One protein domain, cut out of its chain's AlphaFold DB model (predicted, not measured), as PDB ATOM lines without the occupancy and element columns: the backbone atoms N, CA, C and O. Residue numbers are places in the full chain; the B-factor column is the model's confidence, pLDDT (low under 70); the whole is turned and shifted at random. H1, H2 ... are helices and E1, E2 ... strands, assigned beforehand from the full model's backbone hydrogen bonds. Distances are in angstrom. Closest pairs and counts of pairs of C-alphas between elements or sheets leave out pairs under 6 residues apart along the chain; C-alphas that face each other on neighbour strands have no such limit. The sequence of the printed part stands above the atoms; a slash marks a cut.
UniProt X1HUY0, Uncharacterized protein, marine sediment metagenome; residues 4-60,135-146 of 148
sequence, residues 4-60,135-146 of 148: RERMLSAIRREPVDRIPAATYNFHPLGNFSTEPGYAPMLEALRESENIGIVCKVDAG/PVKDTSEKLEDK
ATOM      1  N   ARG A   4     153.963 183.160  92.931       87.88
ATOM      2  CA  ARG A   4     152.792 182.567  92.277       87.88
ATOM      3  C   ARG A   4     152.865 182.627  90.752       87.88
ATOM      4  O   ARG A   4     152.656 181.611  90.092       87.88
ATOM      5  N   GLU A   5     153.185 183.792  90.188       91.12
ATOM      6  CA  GLU A   5     153.364 183.954  88.736       91.12
ATOM      7  C   GLU A   5     154.442 183.009  88.207       91.12
ATOM      8  O   GLU A   5     154.199 182.276  87.254       91.12
ATOM      9  N   ARG A   6     155.605 182.966  88.868       92.88
ATOM     10  CA  ARG A   6     156.719 182.092  88.484       92.88
ATOM     11  C   ARG A   6     156.322 180.618  88.506       92.88
ATOM     12  O   ARG A   6     156.615 179.896  87.556       92.88
ATOM     13  N   MET A   7     155.640 180.178  89.565       90.75
ATOM     14  CA  MET A   7     155.174 178.795  89.711       90.75
ATOM     15  C   MET A   7     154.189 178.412  88.599       90.75
ATOM     16  O   MET A   7     154.354 177.378  87.950       90.75
ATOM     17  N   LEU A   8     153.181 179.251  88.346       91.19
ATOM     18  CA  LEU A   8     152.160 178.973  87.334       91.19
ATOM     19  C   LEU A   8     152.717 179.048  85.907       91.19
ATOM     20  O   LEU A   8     152.379 178.186  85.094       91.19
ATOM     21  N   SER A   9     153.592 180.011  85.610       95.06
ATOM     22  CA  SER A   9     154.267 180.104  84.311       95.06
ATOM     23  C   SER A   9     155.150 178.886  84.049       95.06
ATOM     24  O   SER A   9     155.078 178.303  82.968       95.06
ATOM     25  N   ALA A  10     155.889 178.399  85.051       94.38
ATOM     26  CA  ALA A  10     156.672 177.174  84.906       94.38
ATOM     27  C   ALA A  10     155.802 175.940  84.601       94.38
ATOM     28  O   ALA A  10     156.133 175.169  83.701       94.38
ATOM     29  N   ILE A  11     154.663 175.770  85.289       92.62
ATOM     30  CA  ILE A  11     153.702 174.683  85.008       92.62
ATOM     31  C   ILE A  11     153.173 174.774  83.569       92.62
ATOM     32  O   ILE A  11     153.040 173.757  82.886       92.62
ATOM     33  N   ARG A  12     152.909 175.995  83.091       97.00
ATOM     34  CA  ARG A  12     152.444 176.275  81.722       97.00
ATOM     35  C   ARG A  12     153.547 176.207  80.667       97.00
ATOM     36  O   ARG A  12     153.239 176.313  79.484       97.00
ATOM     37  N   ARG A  13     154.802 175.969  81.069       96.81
ATOM     38  CA  ARG A  13     155.993 175.966  80.199       96.81
ATOM     39  C   ARG A  13     156.258 177.326  79.540       96.81
ATOM     40  O   ARG A  13     156.756 177.394  78.420       96.81
ATOM     41  N   GLU A  14     155.922 178.398  80.240       98.06
ATOM     42  CA  GLU A  14     156.223 179.776  79.857       98.06
ATOM     43  C   GLU A  14     157.615 180.191  80.382       98.06
ATOM     44  O   GLU A  14     158.122 179.580  81.331       98.06
ATOM     45  N   PRO A  15     158.252 181.229  79.803       97.94
ATOM     46  CA  PRO A  15     159.490 181.785  80.339       97.94
ATOM     47  C   PRO A  15     159.344 182.246  81.795       97.94
ATOM     48  O   PRO A  15     158.337 182.844  82.173       97.94
ATOM     49  N   VAL A  16     160.382 182.011  82.597       97.06
ATOM     50  CA  VAL A  16     160.463 182.431  84.003       97.06
ATOM     51  C   VAL A  16     161.764 183.186  84.266       97.06
ATOM     52  O   VAL A  16     162.777 182.936  83.617       97.06
ATOM     53  N   ASP A  17     161.746 184.103  85.233       96.00
ATOM     54  CA  ASP A  17     162.908 184.908  85.633       96.00
ATOM     55  C   ASP A  17     163.996 184.094  86.365       96.00
ATOM     56  O   ASP A  17     165.153 184.509  86.412       96.00
ATOM     57  N   ARG A  18     163.636 182.932  86.927       94.25
ATOM     58  CA  ARG A  18     164.529 181.944  87.560       94.25
ATOM     59  C   ARG A  18     163.817 180.602  87.748       94.25
ATOM     60  O   ARG A  18     162.593 180.530  87.651       94.25
ATOM     61  N   ILE A  19     164.577 179.547  88.060       94.12
ATOM     62  CA  ILE A  19     164.023 178.217  88.358       94.12
ATOM     63  C   ILE A  19     163.094 178.314  89.585       94.12
ATOM     64  O   ILE A  19     163.535 178.805  90.627       94.12
ATOM     65  N   PRO A  20     161.826 177.871  89.495       92.81
ATOM     66  CA  PRO A  20     160.923 177.843  90.642       92.81
ATOM     67  C   PRO A  20     161.331 176.765  91.652       92.81
ATOM     68  O   PRO A  20     161.730 175.664  91.274       92.81
ATOM     69  N   ALA A  21     161.153 177.058  92.939       92.31
ATOM     70  CA  ALA A  21     161.272 176.091  94.023       92.31
ATOM     71  C   ALA A  21     159.976 176.077  94.835       92.31
ATOM     72  O   ALA A  21     159.322 177.108  94.987       92.31
ATOM     73  N   ALA A  22     159.608 174.915  95.370       92.19
ATOM     74  CA  ALA A  22     158.475 174.810  96.273       92.19
ATOM     75  C   ALA A  22     158.667 173.712  97.307       92.19
ATOM     76  O   ALA A  22     159.323 172.700  97.048       92.19
ATOM     77  N   THR A  23     158.051 173.901  98.467       92.50
ATOM     78  CA  THR A  23     157.889 172.817  99.427       92.50
ATOM     79  C   THR A  23     156.758 171.888  98.985       92.50
ATOM     80  O   THR A  23     155.783 172.311  98.360       92.50
ATOM     81  N   TYR A  24     156.871 170.602  99.318       90.19
ATOM     82  CA  TYR A  24     155.815 169.620  99.085       90.19
ATOM     83  C   TYR A  24     155.165 169.241 100.415       90.19
ATOM     84  O   TYR A  24     155.830 168.684 101.285       90.19
ATOM     85  N   ASN A  25     153.872 169.539 100.574       87.75
ATOM     86  CA  ASN A  25     153.094 169.289 101.797       87.75
ATOM     87  C   ASN A  25     153.660 169.923 103.081       87.75
ATOM     88  O   ASN A  25     153.347 169.477 104.184       87.75
ATOM     89  N   PHE A  26     154.461 170.982 102.952       89.94
ATOM     90  CA  PHE A  26     154.868 171.808 104.083       89.94
ATOM     91  C   PHE A  26     154.123 173.143 104.011       89.94
ATOM     92  O   PHE A  26     154.458 173.989 103.182       89.94
ATOM     93  N   HIS A  27     153.062 173.287 104.810       89.38
ATOM     94  CA  HIS A  27     152.077 174.355 104.642       89.38
ATOM     95  C   HIS A  27     151.305 174.706 105.923       89.38
ATOM     96  O   HIS A  27     151.175 173.879 106.820       89.38
ATOM     97  N   PRO A  28     150.714 175.909 106.025       87.56
ATOM     98  CA  PRO A  28     150.054 176.390 107.246       87.56
ATOM     99  C   PRO A  28     148.591 175.925 107.409       87.56
ATOM    100  O   PRO A  28     147.796 176.603 108.068       87.56
ATOM    101  N   LEU A  29     148.195 174.841 106.742       86.44
ATOM    102  CA  LEU A  29     146.842 174.273 106.799       86.44
ATOM    103  C   LEU A  29     146.840 172.973 107.607       86.44
ATOM    104  O   LEU A  29     147.725 172.148 107.417       86.44
ATOM    105  N   GLY A  30     145.809 172.758 108.426       82.94
ATOM    106  CA  GLY A  30     145.657 171.553 109.247       82.94
ATOM    107  C   GLY A  30     146.263 171.683 110.646       82.94
ATOM    108  O   GLY A  30     146.734 172.743 111.043       82.94
ATOM    109  N   ASN A  31     146.226 170.594 111.413       81.56
ATOM    110  CA  ASN A  31     146.603 170.628 112.831       81.56
ATOM    111  C   ASN A  31     148.120 170.607 113.055       81.56
ATOM    112  O   ASN A  31     148.592 171.071 114.078       81.56
ATOM    113  N   PHE A  32     148.911 170.116 112.103       80.19
ATOM    114  CA  PHE A  32     150.369 170.048 112.264       80.19
ATOM    115  C   PHE A  32     151.042 171.425 112.297       80.19
ATOM    116  O   PHE A  32     152.133 171.553 112.841       80.19
ATOM    117  N   SER A  33     150.393 172.474 111.780       80.69
ATOM    118  CA  SER A  33     150.930 173.833 111.880       80.69
ATOM    119  C   SER A  33     150.938 174.383 113.311       80.69
ATOM    120  O   SER A  33     151.511 175.445 113.530       80.69
ATOM    121  N   THR A  34     150.297 173.705 114.274       83.00
ATOM    122  CA  THR A  34     150.337 174.087 115.695       83.00
ATOM    123  C   THR A  34     151.518 173.479 116.451       83.00
ATOM    124  O   THR A  34     151.731 173.826 117.609       83.00
ATOM    125  N   GLU A  35     152.282 172.575 115.832       88.88
ATOM    126  CA  GLU A  35     153.464 171.979 116.455       88.88
ATOM    127  C   GLU A  35     154.573 173.034 116.629       88.88
ATOM    128  O   GLU A  35     154.961 173.669 115.642       88.88
ATOM    129  N   PRO A  36     155.145 173.225 117.837       90.75
ATOM    130  CA  PRO A  36     156.120 174.292 118.092       90.75
ATOM    131  C   PRO A  36     157.342 174.264 117.167       90.75
ATOM    132  O   PRO A  36     157.823 175.312 116.744       90.75
ATOM    133  N   GLY A  37     157.821 173.069 116.804       90.00
ATOM    134  CA  GLY A  37     158.944 172.910 115.875       90.00
ATOM    135  C   GLY A  37     158.615 173.286 114.427       90.00
ATOM    136  O   GLY A  37     159.522 173.517 113.634       90.00
ATOM    137  N   TYR A  38     157.333 173.368 114.073       90.69
ATOM    138  CA  TYR A  38     156.863 173.673 112.724       90.69
ATOM    139  C   TYR A  38     156.832 175.182 112.448       90.69
ATOM    140  O   TYR A  38     157.058 175.618 111.318       90.69
ATOM    141  N   ALA A  39     156.601 175.991 113.488       88.81
ATOM    142  CA  ALA A  39     156.431 177.437 113.370       88.81
ATOM    143  C   ALA A  39     157.658 178.177 112.792       88.81
ATOM    144  O   ALA A  39     157.458 178.952 111.857       88.81
ATOM    145  N   PRO A  40     158.914 177.925 113.228       91.81
ATOM    146  CA  PRO A  40     160.078 178.627 112.673       91.81
ATOM    147  C   PRO A  40     160.278 178.364 111.177       91.81
ATOM    148  O   PRO A  40     160.664 179.252 110.425       91.81
ATOM    149  N   MET A  41     159.980 177.142 110.728       90.81
ATOM    150  CA  MET A  41     160.084 176.767 109.319       90.81
ATOM    151  C   MET A  41     158.975 177.408 108.472       90.81
ATOM    152  O   MET A  41     159.233 177.818 107.343       90.81
ATOM    153  N   LEU A  42     157.750 177.522 109.004       89.00
ATOM    154  CA  LEU A  42     156.674 178.263 108.336       89.00
ATOM    155  C   LEU A  42     157.006 179.748 108.204       89.00
ATOM    156  O   LEU A  42     156.680 180.340 107.179       89.00
ATOM    157  N   GLU A  43     157.653 180.333 109.209       89.25
ATOM    158  CA  GLU A  43     158.063 181.734 109.156       89.25
ATOM    159  C   GLU A  43     159.151 181.959 108.102       89.25
ATOM    160  O   GLU A  43     158.974 182.788 107.214       89.25
ATOM    161  N   ALA A  44     160.191 181.118 108.084       90.31
ATOM    162  CA  ALA A  44     161.223 181.167 107.045       90.31
ATOM    163  C   ALA A  44     160.650 181.011 105.622       90.31
ATOM    164  O   ALA A  44     161.149 181.603 104.666       90.31
ATOM    165  N   LEU A  45     159.587 180.218 105.470       88.69
ATOM    166  CA  LEU A  45     158.896 180.061 104.195       88.69
ATOM    167  C   LEU A  45     158.098 181.310 103.800       88.69
ATOM    168  O   LEU A  45     158.086 181.660 102.624       88.69
ATOM    169  N   ARG A  46     157.450 181.987 104.757       86.06
ATOM    170  CA  ARG A  46     156.719 183.245 104.513       86.06
ATOM    171  C   ARG A  46     157.640 184.387 104.112       86.06
ATOM    172  O   ARG A  46     157.278 185.170 103.245       86.06
ATOM    173  N   GLU A  47     158.816 184.466 104.725       88.12
ATOM    174  CA  GLU A  47     159.823 185.486 104.409       88.12
ATOM    175  C   GLU A  47     160.533 185.223 103.070       88.12
ATOM    176  O   GLU A  47     161.195 186.101 102.517       88.12
ATOM    177  N   SER A  48     160.412 184.012 102.522       87.06
ATOM    178  CA  SER A  48     161.084 183.639 101.284       87.06
ATOM    179  C   SER A  48     160.363 184.192 100.045       87.06
ATOM    180  O   SER A  48     159.280 183.752  99.672       87.06
ATOM    181  N   GLU A  49     161.061 185.024  99.275       84.06
ATOM    182  CA  GLU A  49     160.580 185.565  97.990       84.06
ATOM    183  C   GLU A  49     160.672 184.578  96.801       84.06
ATOM    184  O   GLU A  49     160.414 184.935  95.641       84.06
ATOM    185  N   ASN A  50     161.103 183.337  97.054       85.31
ATOM    186  CA  ASN A  50     161.494 182.376  96.014       85.31
ATOM    187  C   ASN A  50     160.805 181.020  96.075       85.31
ATOM    188  O   ASN A  50     160.849 180.287  95.086       85.31
ATOM    189  N   ILE A  51     160.208 180.682  97.211       90.62
ATOM    190  CA  ILE A  51     159.713 179.340  97.493       90.62
ATOM    191  C   ILE A  51     158.192 179.393  97.564       90.62
ATOM    192  O   ILE A  51     157.635 180.103  98.393       90.62
ATOM    193  N   GLY A  52     157.531 178.650  96.679       89.31
ATOM    194  CA  GLY A  52     156.089 178.428  96.743       89.31
ATOM    195  C   GLY A  52     155.720 177.232  97.620       89.31
ATOM    196  O   GLY A  52     156.578 176.476  98.080       89.31
ATOM    197  N   ILE A  53     154.421 177.003  97.782       89.31
ATOM    198  CA  ILE A  53     153.888 175.794  98.414       89.31
ATOM    199  C   ILE A  53     153.147 174.954  97.383       89.31
ATOM    200  O   ILE A  53     152.276 175.443  96.667       89.31
ATOM    201  N   VAL A  54     153.429 173.651  97.378       87.69
ATOM    202  CA  VAL A  54     152.585 172.648  96.726       87.69
ATOM    203  C   VAL A  54     151.881 171.821  97.797       87.69
ATOM    204  O   VAL A  54     152.494 170.994  98.476       87.69
ATOM    205  N   CYS A  55     150.571 172.029  97.925       86.75
ATOM    206  CA  CYS A  55     149.703 171.246  98.799       86.75
ATOM    207  C   CYS A  55     149.063 170.095  98.030       86.75
ATOM    208  O   CYS A  55     148.416 170.299  97.000       86.75
ATOM    209  N   LYS A  56     149.173 168.880  98.566       87.19
ATOM    210  CA  LYS A  56     148.338 167.765  98.145       87.19
ATOM    211  C   LYS A  56     146.977 167.918  98.806       87.19
ATOM    212  O   LYS A  56     146.842 167.775 100.017       87.19
ATOM    213  N   VAL A  57     145.974 168.155  97.980       86.31
ATOM    214  CA  VAL A  57     144.575 168.139  98.386       86.31
ATOM    215  C   VAL A  57     143.817 167.123  97.562       86.31
ATOM    216  O   VAL A  57     144.086 166.942  96.372       86.31
ATOM    217  N   ASP A  58     142.880 166.445  98.207       83.94
ATOM    218  CA  ASP A  58     141.998 165.530  97.508       83.94
ATOM    219  C   ASP A  58     140.986 166.330  96.688       83.94
ATOM    220  O   ASP A  58     140.335 167.254  97.183       83.94
ATOM    221  N   ALA A  59     140.831 165.959  95.417       86.88
ATOM    222  CA  ALA A  59     139.672 166.394  94.661       86.88
ATOM    223  C   ALA A  59     138.426 165.714  95.240       86.88
ATOM    224  O   ALA A  59     138.430 164.517  95.552       86.88
ATOM    225  N   GLY A  60     137.345 166.478  95.353       88.31
ATOM    226  CA  GLY A  60     136.052 165.927  95.713       88.31
ATOM    227  C   GLY A  60     135.514 165.023  94.605       88.31
ATOM    228  O   GLY A  60     136.039 164.952  93.488       88.31
ATOM    229  N   PRO A 135     137.047 171.586  96.419       91.06
ATOM    230  CA  PRO A 135     138.014 171.531  97.524       91.06
ATOM    231  C   PRO A 135     139.416 172.037  97.154       91.06
ATOM    232  O   PRO A 135     140.131 172.585  97.996       91.06
ATOM    233  N   VAL A 136     139.811 171.858  95.888       90.56
ATOM    234  CA  VAL A 136     141.092 172.353  95.365       90.56
ATOM    235  C   VAL A 136     141.071 173.873  95.314       90.56
ATOM    236  O   VAL A 136     142.011 174.513  95.780       90.56
ATOM    237  N   LYS A 137     139.977 174.443  94.798       90.44
ATOM    238  CA  LYS A 137     139.773 175.889  94.739       90.44
ATOM    239  C   LYS A 137     139.767 176.501  96.143       90.44
ATOM    240  O   LYS A 137     140.574 177.387  96.400       90.44
ATOM    241  N   ASP A 138     138.972 175.951  97.058       90.75
ATOM    242  CA  ASP A 138     138.877 176.428  98.443       90.75
ATOM    243  C   ASP A 138     140.237 176.394  99.156       90.75
ATOM    244  O   ASP A 138     140.548 177.246  99.987       90.75
ATOM    245  N   THR A 139     141.059 175.381  98.869       89.31
ATOM    246  CA  THR A 139     142.393 175.285  99.470       89.31
ATOM    247  C   THR A 139     143.374 176.268  98.844       89.31
ATOM    248  O   THR A 139     144.169 176.859  99.571       89.31
ATOM    249  N   SER A 140     143.304 176.477  97.527       87.12
ATOM    250  CA  SER A 140     144.103 177.496  96.842       87.12
ATOM    251  C   SER A 140     143.830 178.884  97.423       87.12
ATOM    252  O   SER A 140     144.773 179.586  97.763       87.12
ATOM    253  N   GLU A 141     142.558 179.242  97.615       88.62
ATOM    254  CA  GLU A 141     142.154 180.533  98.198       88.62
ATOM    255  C   GLU A 141     142.687 180.700  99.634       88.62
ATOM    256  O   GLU A 141     143.255 181.734  99.976       88.62
ATOM    257  N   LYS A 142     142.627 179.648 100.462       87.62
ATOM    258  CA  LYS A 142     143.172 179.675 101.836       87.62
ATOM    259  C   LYS A 142     144.691 179.845 101.913       87.62
ATOM    260  O   LYS A 142     145.191 180.264 102.958       87.62
ATOM    261  N   LEU A 143     145.432 179.424 100.888       83.62
ATOM    262  CA  LEU A 143     146.881 179.639 100.820       83.62
ATOM    263  C   LEU A 143     147.184 181.078 100.405       83.62
ATOM    264  O   LEU A 143     148.002 181.724 101.061       83.62
ATOM    265  N   GLU A 144     146.433 181.595  99.430       80.25
ATOM    266  CA  GLU A 144     146.553 182.976  98.956       80.25
ATOM    267  C   GLU A 144     146.277 183.982 100.088       80.25
ATOM    268  O   GLU A 144     147.072 184.902 100.294       80.25
ATOM    269  N   ASP A 145     145.248 183.751 100.913       69.81
ATOM    270  CA  ASP A 145     144.940 184.565 102.105       69.81
ATOM    271  C   ASP A 145     146.081 184.593 103.142       69.81
ATOM    272  O   ASP A 145     146.150 185.483 103.993       69.81
ATOM    273  N   LYS A 146     146.992 183.614 103.094       70.25
ATOM    274  CA  LYS A 146     148.172 183.526 103.967       70.25
ATOM    275  C   LYS A 146     149.439 184.086 103.315       70.25
ATOM    276  O   LYS A 146     150.527 183.883 103.859       70.25
TER     277      LYS A 146
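This is residues 4 to 60 and 135 to 146 of the 148 residues of an uncharacterized protein of marine sediment metagenome (UniProt X1HUY0). Two short parallel strands, E1 and E2, lie side by side in the middle, with H1 towards one end, H2 and H3 towards the other and H4 off to one side; no helix touches another. The 69 printed residues include four named helices and two named strands, in the order H1 E1 H2 H3 E2 H4, class mixed. The whole is only just compact, close to loose, with radius of gyration of the C-alphas 13.0 A and spans of 38 by 31 by 18 A.

E1 is residues 21 to 24, 9.9 A; E2 is 51 to 54, 9.8 A. H1, residues 4 to 11, 10.8 A, begins at C-alpha 4 (152.792, 182.567, 92.277). H2 is 31 to 34, 5.8 A; H3 is 39 to 47, 12.5 A. H4, 135 to 144, 14.4 A, ends at C-alpha 144 (146.553, 182.976, 98.956).

E1 and E2 are parallel at 36 degrees; N 52 and O 21, 2.9 A apart, are within hydrogen-bond range. E1, H2, H3 and E2 form a strand-helix-strand unit, parallel neighbour strands joined through helices, with a right-handed crossover. The closest C-alphas of H1 and E2, Arg 4 and Gly 52, are 6.9 A apart. H2 and H3 are close but not clearly touching, closest C-alphas Ser 33 and Ala 39, 6.7 A. H4 is apart from H1 and H3. Every O i to N i+4 pair is within range in H1, H3 and H4; H2 is too short for one.

Residues 61 to 134 are not printed; C-alphas 60 and 135 are 6.2 A apart across the cut. Of the links printed whole, none is long. Residue 145 is under pLDDT 70.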